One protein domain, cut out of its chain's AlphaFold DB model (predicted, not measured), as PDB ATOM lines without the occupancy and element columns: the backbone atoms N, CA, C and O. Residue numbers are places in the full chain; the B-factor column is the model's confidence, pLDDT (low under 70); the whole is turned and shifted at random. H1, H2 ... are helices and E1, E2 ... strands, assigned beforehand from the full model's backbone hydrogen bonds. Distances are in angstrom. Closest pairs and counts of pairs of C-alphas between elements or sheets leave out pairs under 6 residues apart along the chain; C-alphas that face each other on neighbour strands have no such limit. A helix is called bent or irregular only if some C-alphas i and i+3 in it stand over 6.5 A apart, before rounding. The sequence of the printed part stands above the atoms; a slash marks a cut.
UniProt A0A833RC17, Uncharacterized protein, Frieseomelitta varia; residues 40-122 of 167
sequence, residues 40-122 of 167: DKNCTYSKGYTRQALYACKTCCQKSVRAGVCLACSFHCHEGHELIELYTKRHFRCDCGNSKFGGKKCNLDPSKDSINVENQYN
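AT A GLANCE: This is residues 40 to 122 of the 167 residues of an uncharacterized protein of Frieseomelitta varia (UniProt A0A833RC17). This rounded body has little regular structure: mostly loops, with two bent antiparallel strands, E1 and E2, as a ribbon along one side and short helix H2 near E1. Of 83 printed residues, 28 lie in H1, E1, H2 and E2, in that order; the class is mixed. It is compact, radius of gyration of the C-alphas 11.0 A, spans 26 by 25 by 23 A.

HOW THE PARTS SIT: E1, residues 50 to 57, and E2, residues 83 to 92, are antiparallel; N 54 and O 87, 2.9 A apart, are within hydrogen-bond range. The closest C-alphas of E1 and H2, residues 71 to 76, are those of Ala 53 and Leu 71, 6.2 A apart. H1, residues 44 to 47, is close to H2 but not clearly touching, C-alphas 44 and 72 being 7.9 A apart. Every O i to N i+4 pair in H2 is within range.

IN THESE COORDINATES: E1 spans 19.6 A and E2 17.5 A, first to last C-alpha. C-alpha 50 stands at (-15.040, 20.270, -22.278), C-alpha 92 at (-17.578, 16.017, -24.742).

THE WHOLE: The printed part has no cut. Residues 58 to 70, a long link, and 93 to 122 hold no named element. No printed residue is under 70 in pLDDT.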
ATOM      1  N   ASP A  40      -2.289  14.614 -21.049       93.44
ATOM      2  CA  ASP A  40      -1.738  13.283 -21.318       93.44
ATOM      3  C   ASP A  40      -1.640  12.410 -20.054       93.44
ATOM      4  O   ASP A  40      -1.442  11.196 -20.142       93.44
ATOM      5  N   LYS A  41      -1.817  13.001 -18.868       95.50
ATOM      6  CA  LYS A  41      -1.619  12.333 -17.571       95.50
ATOM      7  C   LYS A  41      -2.923  12.088 -16.833       95.50
ATOM      8  O   LYS A  41      -3.076  11.053 -16.192       95.50
ATOM      9  N   ASN A  42      -3.878  13.009 -16.930       97.38
ATOM     10  CA  ASN A  42      -5.127  12.939 -16.179       97.38
ATOM     11  C   ASN A  42      -6.325  12.734 -17.101       97.38
ATOM     12  O   ASN A  42      -6.513  13.441 -18.092       97.38
ATOM     13  N   CYS A  43      -7.205  11.801 -16.731       97.94
ATOM     14  CA  CYS A  43      -8.474  11.655 -17.430       97.94
ATOM     15  C   CYS A  43      -9.306  12.934 -17.292       97.94
ATOM     16  O   CYS A  43      -9.482  13.476 -16.204       97.94
ATOM     17  N   THR A  44      -9.878  13.392 -18.400       97.25
ATOM     18  CA  THR A  44     -10.682  14.620 -18.452       97.25
ATOM     19  C   THR A  44     -12.108  14.448 -17.932       97.25
ATOM     20  O   THR A  44     -12.857  15.417 -17.909       97.25
ATOM     21  N   TYR A  45     -12.515  13.239 -17.531       97.62
ATOM     22  CA  TYR A  45     -13.894  12.960 -17.119       97.62
ATOM     23  C   TYR A  45     -14.376  13.887 -15.994       97.62
ATOM     24  O   TYR A  45     -15.445  14.490 -16.111       97.62
ATOM     25  N   SER A  46     -13.561  14.062 -14.954       96.19
ATOM     26  CA  SER A  46     -13.835  14.951 -13.819       96.19
ATOM     27  C   SER A  46     -13.910  16.436 -14.196       96.19
ATOM     28  O   SER A  46     -14.542  17.213 -13.484       96.19
ATOM     29  N   LYS A  47     -13.341  16.834 -15.345       96.00
ATOM     30  CA  LYS A  47     -13.450  18.195 -15.902       96.00
ATOM     31  C   LYS A  47     -14.831  18.458 -16.533       96.00
ATOM     32  O   LYS A  47     -15.107  19.585 -16.935       96.00
ATOM     33  N   GLY A  48     -15.702  17.448 -16.616       96.06
ATOM     34  CA  GLY A  48     -17.043  17.562 -17.187       96.06
ATOM     35  C   GLY A  48     -17.039  17.592 -18.717       96.06
ATOM     36  O   GLY A  48     -16.216  16.944 -19.364       96.06
ATOM     37  N   TYR A  49     -17.993  18.319 -19.300       96.75
ATOM     38  CA  TYR A  49     -18.069  18.517 -20.747       96.75
ATOM     39  C   TYR A  49     -17.141  19.656 -21.155       96.75
ATOM     40  O   TYR A  49     -17.375  20.818 -20.833       96.75
ATOM     41  N   THR A  50     -16.070  19.315 -21.864       94.94
ATOM     42  CA  THR A  50     -15.040  20.270 -22.278       94.94
ATOM     43  C   THR A  50     -14.650  20.050 -23.735       94.94
ATOM     44  O   THR A  50     -15.047  19.061 -24.359       94.94
ATOM     45  N   ARG A  51     -13.880  20.986 -24.292       94.19
ATOM     46  CA  ARG A  51     -13.171  20.776 -25.554       94.19
ATOM     47  C   ARG A  51     -11.898  19.981 -25.287       94.19
ATOM     48  O   ARG A  51     -11.119  20.354 -24.417       94.19
ATOM     49  N   GLN A  52     -11.689  18.906 -26.038       95.31
ATOM     50  CA  GLN A  52     -10.535  18.019 -25.865       95.31
ATOM     51  C   GLN A  52     -10.281  17.180 -27.115       95.31
ATOM     52  O   GLN A  52     -11.220  16.936 -27.879       95.31
ATOM     53  N   ALA A  53      -9.043  16.715 -27.295       95.81
ATOM     54  CA  ALA A  53      -8.723  15.673 -28.263       95.81
ATOM     55  C   ALA A  53      -9.372  14.344 -27.852       95.81
ATOM     56  O   ALA A  53      -9.347  13.961 -26.675       95.81
ATOM     57  N   LEU A  54      -9.970  13.657 -28.825       96.94
ATOM     58  CA  LEU A  54     -10.675  12.400 -28.618       96.94
ATOM     59  C   LEU A  54     -10.158  11.292 -29.524       96.94
ATOM     60  O   LEU A  54      -9.785  11.514 -30.673       96.94
ATOM     61  N   TYR A  55     -10.274  10.075 -29.009       97.38
ATOM     62  CA  TYR A  55      -9.932   8.849 -29.708       97.38
ATOM     63  C   TYR A  55     -11.086   7.850 -29.604       97.38
ATOM     64  O   TYR A  55     -11.689   7.695 -28.539       97.38
ATOM     65  N   ALA A  56     -11.402   7.148 -30.688       96.81
ATOM     66  CA  ALA A  56     -12.318   6.008 -30.665       96.81
ATOM     67  C   ALA A  56     -11.522   4.702 -30.700       96.81
ATOM     68  O   ALA A  56     -10.685   4.497 -31.573       96.81
ATOM     69  N   CYS A  57     -11.787   3.794 -29.763       96.12
ATOM     70  CA  CYS A  57     -11.070   2.523 -29.676       96.12
ATOM     71  C   CYS A  57     -11.841   1.403 -30.375       96.12
ATOM     72  O   CYS A  57     -12.826   0.903 -29.825       96.12
ATOM     73  N   LYS A  58     -11.369   0.959 -31.546       93.25
ATOM     74  CA  LYS A  58     -11.986  -0.149 -32.297       93.25
ATOM     75  C   LYS A  58     -11.805  -1.500 -31.609       93.25
ATOM     76  O   LYS A  58     -12.643  -2.384 -31.754       93.25
ATOM     77  N   THR A  59     -10.735  -1.663 -30.831       93.88
ATOM     78  CA  THR A  59     -10.490  -2.902 -30.077       93.88
ATOM     79  C   THR A  59     -11.472  -3.072 -28.917       93.88
ATOM     80  O   THR A  59     -11.932  -4.181 -28.654       93.88
ATOM     81  N   CYS A  60     -11.813  -1.990 -28.208       93.31
ATOM     82  CA  CYS A  60     -12.741  -2.050 -27.074       93.31
ATOM     83  C   CYS A  60     -14.209  -1.911 -27.478       93.31
ATOM     84  O   CYS A  60     -15.073  -2.479 -26.814       93.31
ATOM     85  N   CYS A  61     -14.493  -1.139 -28.524       88.75
ATOM     86  CA  CYS A  61     -15.846  -0.867 -28.982       88.75
ATOM     87  C   CYS A  61     -16.060  -1.510 -30.354       88.75
ATOM     88  O   CYS A  61     -15.455  -1.112 -31.347       88.75
ATOM     89  N   GLN A  62     -16.946  -2.505 -30.414       79.62
ATOM     90  CA  GLN A  62     -17.379  -3.090 -31.684       79.62
ATOM     91  C   GLN A  62     -18.137  -2.053 -32.531       79.62
ATOM     92  O   GLN A  62     -18.625  -1.055 -32.007       79.62
ATOM     93  N   LYS A  63     -18.303  -2.313 -33.838       70.19
ATOM     94  CA  LYS A  63     -18.866  -1.362 -34.829       70.19
ATOM     95  C   LYS A  63     -20.204  -0.702 -34.443       70.19
ATOM     96  O   LYS A  63     -20.517   0.363 -34.970       70.19
ATOM     97  N   SER A  64     -21.004  -1.310 -33.569       78.56
ATOM     98  CA  SER A  64     -22.290  -0.765 -33.111       78.56
ATOM     99  C   SER A  64     -22.180   0.216 -31.938       78.56
ATOM    100  O   SER A  64     -23.126   0.959 -31.680       78.56
ATOM    101  N   VAL A  65     -21.051   0.249 -31.226       91.44
ATOM    102  CA  VAL A  65     -20.860   1.070 -30.026       91.44
ATOM    103  C   VAL A  65     -19.913   2.217 -30.344       91.44
ATOM    104  O   VAL A  65     -18.732   2.017 -30.599       91.44
ATOM    105  N   ARG A  66     -20.427   3.446 -30.291       95.00
ATOM    106  CA  ARG A  66     -19.606   4.659 -30.397       95.00
ATOM    107  C   ARG A  66     -19.211   5.134 -29.006       95.00
ATOM    108  O   ARG A  66     -20.088   5.340 -28.162       95.00
ATOM    109  N   ALA A  67     -17.914   5.299 -28.776       96.75
ATOM    110  CA  ALA A  67     -17.347   5.814 -27.535       96.75
ATOM    111  C   ALA A  67     -16.112   6.666 -27.848       96.75
ATOM    112  O   ALA A  67     -15.352   6.323 -28.754       96.75
ATOM    113  N   GLY A  68     -15.914   7.746 -27.094       97.25
ATOM    114  CA  GLY A  68     -14.727   8.599 -27.195       97.25
ATOM    115  C   GLY A  68     -13.924   8.593 -25.903       97.25
ATOM    116  O   GLY A  68     -14.484   8.757 -24.820       97.25
ATOM    117  N   VAL A  69     -12.610   8.427 -25.995       98.06
ATOM    118  CA  VAL A  69     -11.683   8.509 -24.860       98.06
ATOM    119  C   VAL A  69     -10.747   9.701 -25.029       98.06
ATOM    120  O   VAL A  69     -10.433  10.085 -26.150       98.06
ATOM    121  N   CYS A  70     -10.334  10.310 -23.920       98.00
ATOM    122  CA  CYS A  70      -9.402  11.438 -23.929       98.00
ATOM    123  C   CYS A  70      -7.954  10.987 -24.171       98.00
ATOM    124  O   CYS A  70      -7.652   9.801 -24.019       98.00
ATOM    125  N   LEU A  71      -7.062  11.944 -24.437       97.31
ATOM    126  CA  LEU A  71      -5.626  11.719 -24.652       97.31
ATOM    127  C   LEU A  71      -4.955  10.901 -23.531       97.31
ATOM    128  O   LEU A  71      -4.336   9.875 -23.788       97.31
ATOM    129  N   ALA A  72      -5.144  11.261 -22.259       98.00
ATOM    130  CA  ALA A  72      -4.591  10.441 -21.177       98.00
ATOM    131  C   ALA A  72      -5.102   8.983 -21.210       98.00
ATOM    132  O   ALA A  72      -4.363   8.033 -20.972       98.00
ATOM    133  N   CYS A  73      -6.373   8.756 -21.545       98.31
ATOM    134  CA  CYS A  73      -6.912   7.400 -21.619       98.31
ATOM    135  C   CYS A  73      -6.378   6.614 -22.821       98.31
ATOM    136  O   CYS A  73      -6.257   5.393 -22.697       98.31
ATOM    137  N   SER A  74      -6.051   7.258 -23.950       97.94
ATOM    138  CA  SER A  74      -5.415   6.554 -25.071       97.94
ATOM    139  C   SER A  74      -4.067   5.971 -24.669       97.94
ATOM    140  O   SER A  74      -3.786   4.836 -25.039       97.94
ATOM    141  N   PHE A  75      -3.297   6.677 -23.838       96.62
ATOM    142  CA  PHE A  75      -2.003   6.195 -23.350       96.62
ATOM    143  C   PHE A  75      -2.127   5.218 -22.182       96.62
ATOM    144  O   PHE A  75      -1.531   4.156 -22.208       96.62
ATOM    145  N   HIS A  76      -2.936   5.524 -21.166       97.88
ATOM    146  CA  HIS A  76      -2.898   4.773 -19.901       97.88
ATOM    147  C   HIS A  76      -3.919   3.633 -19.802       97.88
ATOM    148  O   HIS A  76      -3.873   2.836 -18.866       97.88
ATOM    149  N   CYS A  77      -4.907   3.581 -20.700       97.81
ATOM    150  CA  CYS A  77      -5.977   2.567 -20.684       97.81
ATOM    151  C   CYS A  77      -6.127   1.822 -22.016       97.81
ATOM    152  O   CYS A  77      -6.686   0.724 -22.040       97.81
ATOM    153  N   HIS A  78      -5.686   2.428 -23.119       97.25
ATOM    154  CA  HIS A  78      -5.848   1.884 -24.466       97.25
ATOM    155  C   HIS A  78      -4.528   1.769 -25.236       97.25
ATOM    156  O   HIS A  78      -4.548   1.706 -26.465       97.25
ATOM    157  N   GLU A  79      -3.408   1.685 -24.519       96.81
ATOM    158  CA  GLU A  79      -2.108   1.374 -25.106       96.81
ATOM    159  C   GLU A  79      -2.170   0.052 -25.884       96.81
ATOM    160  O   GLU A  79      -2.751  -0.933 -25.422       96.81
ATOM    161  N   GLY A  80      -1.605   0.035 -27.091       96.31
ATOM    162  CA  GLY A  80      -1.588  -1.153 -27.948       96.31
ATOM    163  C   GLY A  80      -2.937  -1.534 -28.575       96.31
ATOM    164  O   GLY A  80      -3.018  -2.559 -29.251       96.31
ATOM    165  N   HIS A  81      -4.000  -0.745 -28.386       96.56
ATOM    166  CA  HIS A  81      -5.258  -0.927 -29.111       96.56
ATOM    167  C   HIS A  81      -5.274  -0.175 -30.447       96.56
ATOM    168  O   HIS A  81      -4.573   0.815 -30.643       96.56
ATOM    169  N   GLU A  82      -6.163  -0.594 -31.346       95.31
ATOM    170  CA  GLU A  82      -6.460   0.156 -32.563       95.31
ATOM    171  C   GLU A  82      -7.333   1.371 -32.210       95.31
ATOM    172  O   GLU A  82      -8.513   1.238 -31.850       95.31
ATOM    173  N   LEU A  83      -6.733   2.558 -32.291       95.50
ATOM    174  CA  LEU A  83      -7.363   3.843 -32.013       95.50
ATOM    175  C   LEU A  83      -7.562   4.631 -33.309       95.50
ATOM    176  O   LEU A  83      -6.686   4.683 -34.166       95.50
ATOM    177  N   ILE A  84      -8.725   5.263 -33.429       94.75
ATOM    178  CA  ILE A  84      -9.011   6.284 -34.433       94.75
ATOM    179  C   ILE A  84      -8.867   7.634 -33.748       94.75
ATOM    180  O   ILE A  84      -9.580   7.902 -32.778       94.75
ATOM    181  N   GLU A  85      -7.997   8.490 -34.265       93.81
ATOM    182  CA  GLU A  85      -7.920   9.882 -33.839       93.81
ATOM    183  C   GLU A  85      -9.101  10.679 -34.410       93.81
ATOM    184  O   GLU A  85      -9.394  10.649 -35.606       93.81
ATOM    185  N   LEU A  86      -9.832  11.362 -33.528       93.56
ATOM    186  CA  LEU A  86     -10.999  12.178 -33.879       93.56
ATOM    187  C   LEU A  86     -10.716  13.677 -33.762       93.56
ATOM    188  O   LEU A  86     -11.639  14.478 -33.956       93.56
ATOM    189  N   TYR A  87      -9.465  14.030 -33.447       92.06
ATOM    190  CA  TYR A  87      -9.014  15.380 -33.130       92.06
ATOM    191  C   TYR A  87      -9.862  16.010 -32.020       92.06
ATOM    192  O   TYR A  87     -10.461  15.310 -31.194       92.06
ATOM    193  N   THR A  88      -9.896  17.339 -31.953       93.06
ATOM    194  CA  THR A  88     -10.670  18.027 -30.925       93.06
ATOM    195  C   THR A  88     -12.169  18.032 -31.237       93.06
ATOM    196  O   THR A  88     -12.605  18.284 -32.363       93.06
ATOM    197  N   LYS A  89     -12.974  17.765 -30.207       93.44
ATOM    198  CA  LYS A  89     -14.437  17.928 -30.198       93.44
ATOM    199  C   LYS A  89     -14.828  18.818 -29.029       93.44
ATOM    200  O   LYS A  89     -14.132  18.830 -28.010       93.44
ATOM    201  N   ARG A  90     -15.909  19.585 -29.158       93.69
ATOM    202  CA  ARG A  90     -16.442  20.421 -28.068       93.69
ATOM    203  C   ARG A  90     -17.488  19.658 -27.269       93.69
ATOM    204  O   ARG A  90     -18.106  18.726 -27.768       93.69
ATOM    205  N   HIS A  91     -17.704  20.112 -26.034       95.88
ATOM    206  CA  HIS A  91     -18.784  19.634 -25.166       95.88
ATOM    207  C   HIS A  91     -18.835  18.101 -25.056       95.88
ATOM    208  O   HIS A  91     -19.886  17.483 -25.187       95.88
ATOM    209  N   PHE A  92     -17.679  17.471 -24.843       97.25
ATOM    210  CA  PHE A  92     -17.578  16.017 -24.742       97.25
ATOM    211  C   PHE A  92     -16.961  15.622 -23.405       97.25
ATOM    212  O   PHE A  92     -16.028  16.276 -22.928       97.25
ATOM    213  N   ARG A  93     -17.456  14.533 -22.813       97.69
ATOM    214  CA  ARG A  93     -16.918  13.932 -21.587       97.69
ATOM    215  C   ARG A  93     -16.384  12.532 -21.879       97.69
ATOM    216  O   ARG A  93     -17.045  11.734 -22.536       97.69
ATOM    217  N   CYS A  94     -15.186  12.217 -21.388       98.00
ATOM    218  CA  CYS A  94     -14.503  10.952 -21.680       98.00
ATOM    219  C   CYS A  94     -15.354   9.720 -21.302       98.00
ATOM    220  O   CYS A  94     -15.799   9.587 -20.164       98.00
ATOM    221  N   ASP A  95     -15.541   8.782 -22.232       98.06
ATOM    222  CA  ASP A  95     -16.309   7.549 -22.018       98.06
ATOM    223  C   ASP A  95     -15.488   6.412 -21.395       98.06
ATOM    224  O   ASP A  95     -16.066   5.409 -20.982       98.06
ATOM    225  N   CYS A  96     -14.155   6.526 -21.335       97.88
ATOM    226  CA  CYS A  96     -13.279   5.423 -20.924       97.88
ATOM    227  C   CYS A  96     -13.751   4.798 -19.605       97.88
ATOM    228  O   CYS A  96     -13.853   5.494 -18.597       97.88
ATOM    229  N   GLY A  97     -14.025   3.497 -19.603       95.69
ATOM    230  CA  GLY A  97     -14.411   2.753 -18.406       95.69
ATOM    231  C   GLY A  97     -15.888   2.824 -18.003       95.69
ATOM    232  O   GLY A  97     -16.263   2.267 -16.966       95.69
ATOM    233  N   ASN A  98     -16.736   3.494 -18.791       95.75
ATOM    234  CA  ASN A  98     -18.184   3.454 -18.600       95.75
ATOM    235  C   ASN A  98     -18.796   2.162 -19.183       95.75
ATOM    236  O   ASN A  98     -18.089   1.241 -19.604       95.75
ATOM    237  N   SER A  99     -20.129   2.071 -19.214       94.62
ATOM    238  CA  SER A  99     -20.838   0.858 -19.655       94.62
ATOM    239  C   SER A  99     -20.520   0.417 -21.094       94.62
ATOM    240  O   SER A  99     -20.694  -0.758 -21.418       94.62
ATOM    241  N   LYS A 100     -19.985   1.308 -21.942       93.75
ATOM    242  CA  LYS A 100     -19.581   1.008 -23.326       93.75
ATOM    243  C   LYS A 100     -18.338   0.113 -23.421       93.75
ATOM    244  O   LYS A 100     -18.088  -0.443 -24.482       93.75
ATOM    245  N   PHE A 101     -17.579  -0.057 -22.333       94.06
ATOM    246  CA  PHE A 101     -16.292  -0.772 -22.309       94.06
ATOM    247  C   PHE A 101     -16.363  -2.171 -21.671       94.06
ATOM    248  O   PHE A 101     -15.359  -2.687 -21.178       94.06
ATOM    249  N   GLY A 102     -17.544  -2.799 -21.656       88.19
ATOM    250  CA  GLY A 102     -17.695  -4.200 -21.238       88.19
ATOM    251  C   GLY A 102     -17.253  -4.479 -19.795       88.19
ATOM    252  O   GLY A 102     -16.732  -5.550 -19.508       88.19
ATOM    253  N   GLY A 103     -17.406  -3.499 -18.899       86.31
ATOM    254  CA  GLY A 103     -17.048  -3.619 -17.481       86.31
ATOM    255  C   GLY A 103     -15.584  -3.317 -17.140       86.31
ATOM    256  O   GLY A 103     -15.264  -3.215 -15.957       86.31
ATOM    257  N   LYS A 104     -14.705  -3.109 -18.133       92.12
ATOM    258  CA  LYS A 104     -13.343  -2.607 -17.885       92.12
ATOM    259  C   LYS A 104     -13.426  -1.197 -17.303       92.12
ATOM    260  O   LYS A 104     -14.200  -0.386 -17.799       92.12
ATOM    261  N   LYS A 105     -12.650  -0.905 -16.260       96.06
ATOM    262  CA  LYS A 105     -12.604   0.416 -15.616       96.06
ATOM    263  C   LYS A 105     -11.460   1.256 -16.171       96.06
ATOM    264  O   LYS A 105     -10.498   0.724 -16.709       96.06
ATOM    265  N   CYS A 106     -11.591   2.573 -16.054       97.75
ATOM    266  CA  CYS A 106     -10.509   3.491 -16.381       97.75
ATOM    267  C   CYS A 106      -9.482   3.499 -15.243       97.75
ATOM    268  O   CYS A 106      -9.863   3.593 -14.077       97.75
ATOM    269  N   ASN A 107      -8.196   3.430 -15.594       97.50
ATOM    270  CA  ASN A 107      -7.087   3.428 -14.635       97.50
ATOM    271  C   ASN A 107      -6.883   4.790 -13.954       97.50
ATOM    272  O   ASN A 107      -6.375   4.850 -12.840       97.50
ATOM    273  N   LEU A 108      -7.280   5.875 -14.624       97.81
ATOM    274  CA  LEU A 108      -7.050   7.252 -14.174       97.81
ATOM    275  C   LEU A 108      -8.250   7.856 -13.433       97.81
ATOM    276  O   LEU A 108      -8.076   8.702 -12.565       97.81
ATOM    277  N   ASP A 109      -9.468   7.444 -13.788       96.75
ATOM    278  CA  ASP A 109     -10.700   7.888 -13.131       96.75
ATOM    279  C   ASP A 109     -11.716   6.728 -13.085       96.75
ATOM    280  O   ASP A 109     -12.450   6.497 -14.050       96.75
ATOM    281  N   PRO A 110     -11.738   5.925 -12.007       93.94
ATOM    282  CA  PRO A 110     -12.557   4.715 -11.942       93.94
ATOM    283  C   PRO A 110     -14.046   4.989 -11.670       93.94
ATOM    284  O   PRO A 110     -14.883   4.107 -11.910       93.94
ATOM    285  N   SER A 111     -14.392   6.177 -11.161       92.75
ATOM    286  CA  SER A 111     -15.728   6.503 -10.659       92.75
ATOM    287  C   SER A 111     -16.506   7.350 -11.659       92.75
ATOM    288  O   SER A 111     -16.635   8.563 -11.512       92.75
ATOM    289  N   LYS A 112     -17.067   6.675 -12.663       95.69
ATOM    290  CA  LYS A 112     -17.847   7.306 -13.728       95.69
ATOM    291  C   LYS A 112     -19.289   6.824 -13.757       95.69
ATOM    292  O   LYS A 112     -19.564   5.650 -13.500       95.69
ATOM    293  N   ASP A 113     -20.178   7.721 -14.165       95.69
ATOM    294  CA  ASP A 113     -21.541   7.404 -14.576       95.69
ATOM    295  C   ASP A 113     -21.541   6.328 -15.665       95.69
ATOM    296  O   ASP A 113     -20.615   6.206 -16.475       95.69
ATOM    297  N   SER A 114     -22.620   5.548 -15.713       93.94
ATOM    298  CA  SER A 114     -22.760   4.463 -16.684       93.94
ATOM    299  C   SER A 114     -22.748   4.968 -18.129       93.94
ATOM    300  O   SER A 114     -22.215   4.279 -19.003       93.94
ATOM    301  N   ILE A 115     -23.294   6.161 -18.373       94.62
ATOM    302  CA  ILE A 115     -23.399   6.809 -19.681       94.62
ATOM    303  C   ILE A 115     -23.201   8.326 -19.560       94.62
ATOM    304  O   ILE A 115     -23.550   8.935 -18.552       94.62
ATOM    305  N   ASN A 116     -22.677   8.939 -20.621       96.94
ATOM    306  CA  ASN A 116     -22.577  10.390 -20.778       96.94
ATOM    307  C   ASN A 116     -23.700  10.859 -21.712       96.94
ATOM    308  O   ASN A 116     -23.603  10.688 -22.925       96.94
ATOM    309  N   VAL A 117     -24.792  11.382 -21.151       95.94
ATOM    310  CA  VAL A 117     -26.035  11.640 -21.905       95.94
ATOM    311  C   VAL A 117     -25.938  12.784 -22.915       95.94
ATOM    312  O   VAL A 117     -26.697  12.789 -23.878       95.94
ATOM    313  N   GLU A 118     -25.011  13.727 -22.730       97.19
ATOM    314  CA  GLU A 118     -24.857  14.880 -23.632       97.19
ATOM    315  C   GLU A 118     -23.789  14.651 -24.712       97.19
ATOM    316  O   GLU A 118     -23.634  15.480 -25.609       97.19
ATOM    317  N   ASN A 119     -23.063  13.526 -24.664       97.06
ATOM    318  CA  ASN A 119     -22.087  13.197 -25.696       97.06
ATOM    319  C   ASN A 119     -22.788  12.974 -27.044       97.06
ATOM    320  O   ASN A 119     -23.735  12.192 -27.153       97.06
ATOM    321  N   GLN A 120     -22.262  13.606 -28.092       95.38
ATOM    322  CA  GLN A 120     -22.729  13.424 -29.463       95.38
ATOM    323  C   GLN A 120     -21.758  12.548 -30.256       95.38
ATOM    324  O   GLN A 120     -20.540  12.697 -30.163       95.38
ATOM    325  N   TYR A 121     -22.308  11.632 -31.057       94.62
ATOM    326  CA  TYR A 121     -21.530  10.633 -31.787       94.62
ATOM    327  C   TYR A 121     -21.939  10.571 -33.261       94.62
ATOM    328  O   TYR A 121     -22.993  10.026 -33.603       94.62
ATOM    329  N   ASN A 122     -21.081  11.061 -34.151       93.31
ATOM    330  CA  ASN A 122     -21.254  10.934 -35.599       93.31
ATOM    331  C   ASN A 122     -20.548   9.669 -36.142       93.31
ATOM    332  O   ASN A 122     -20.092   8.816 -35.375       93.31
TER     333      ASN A 122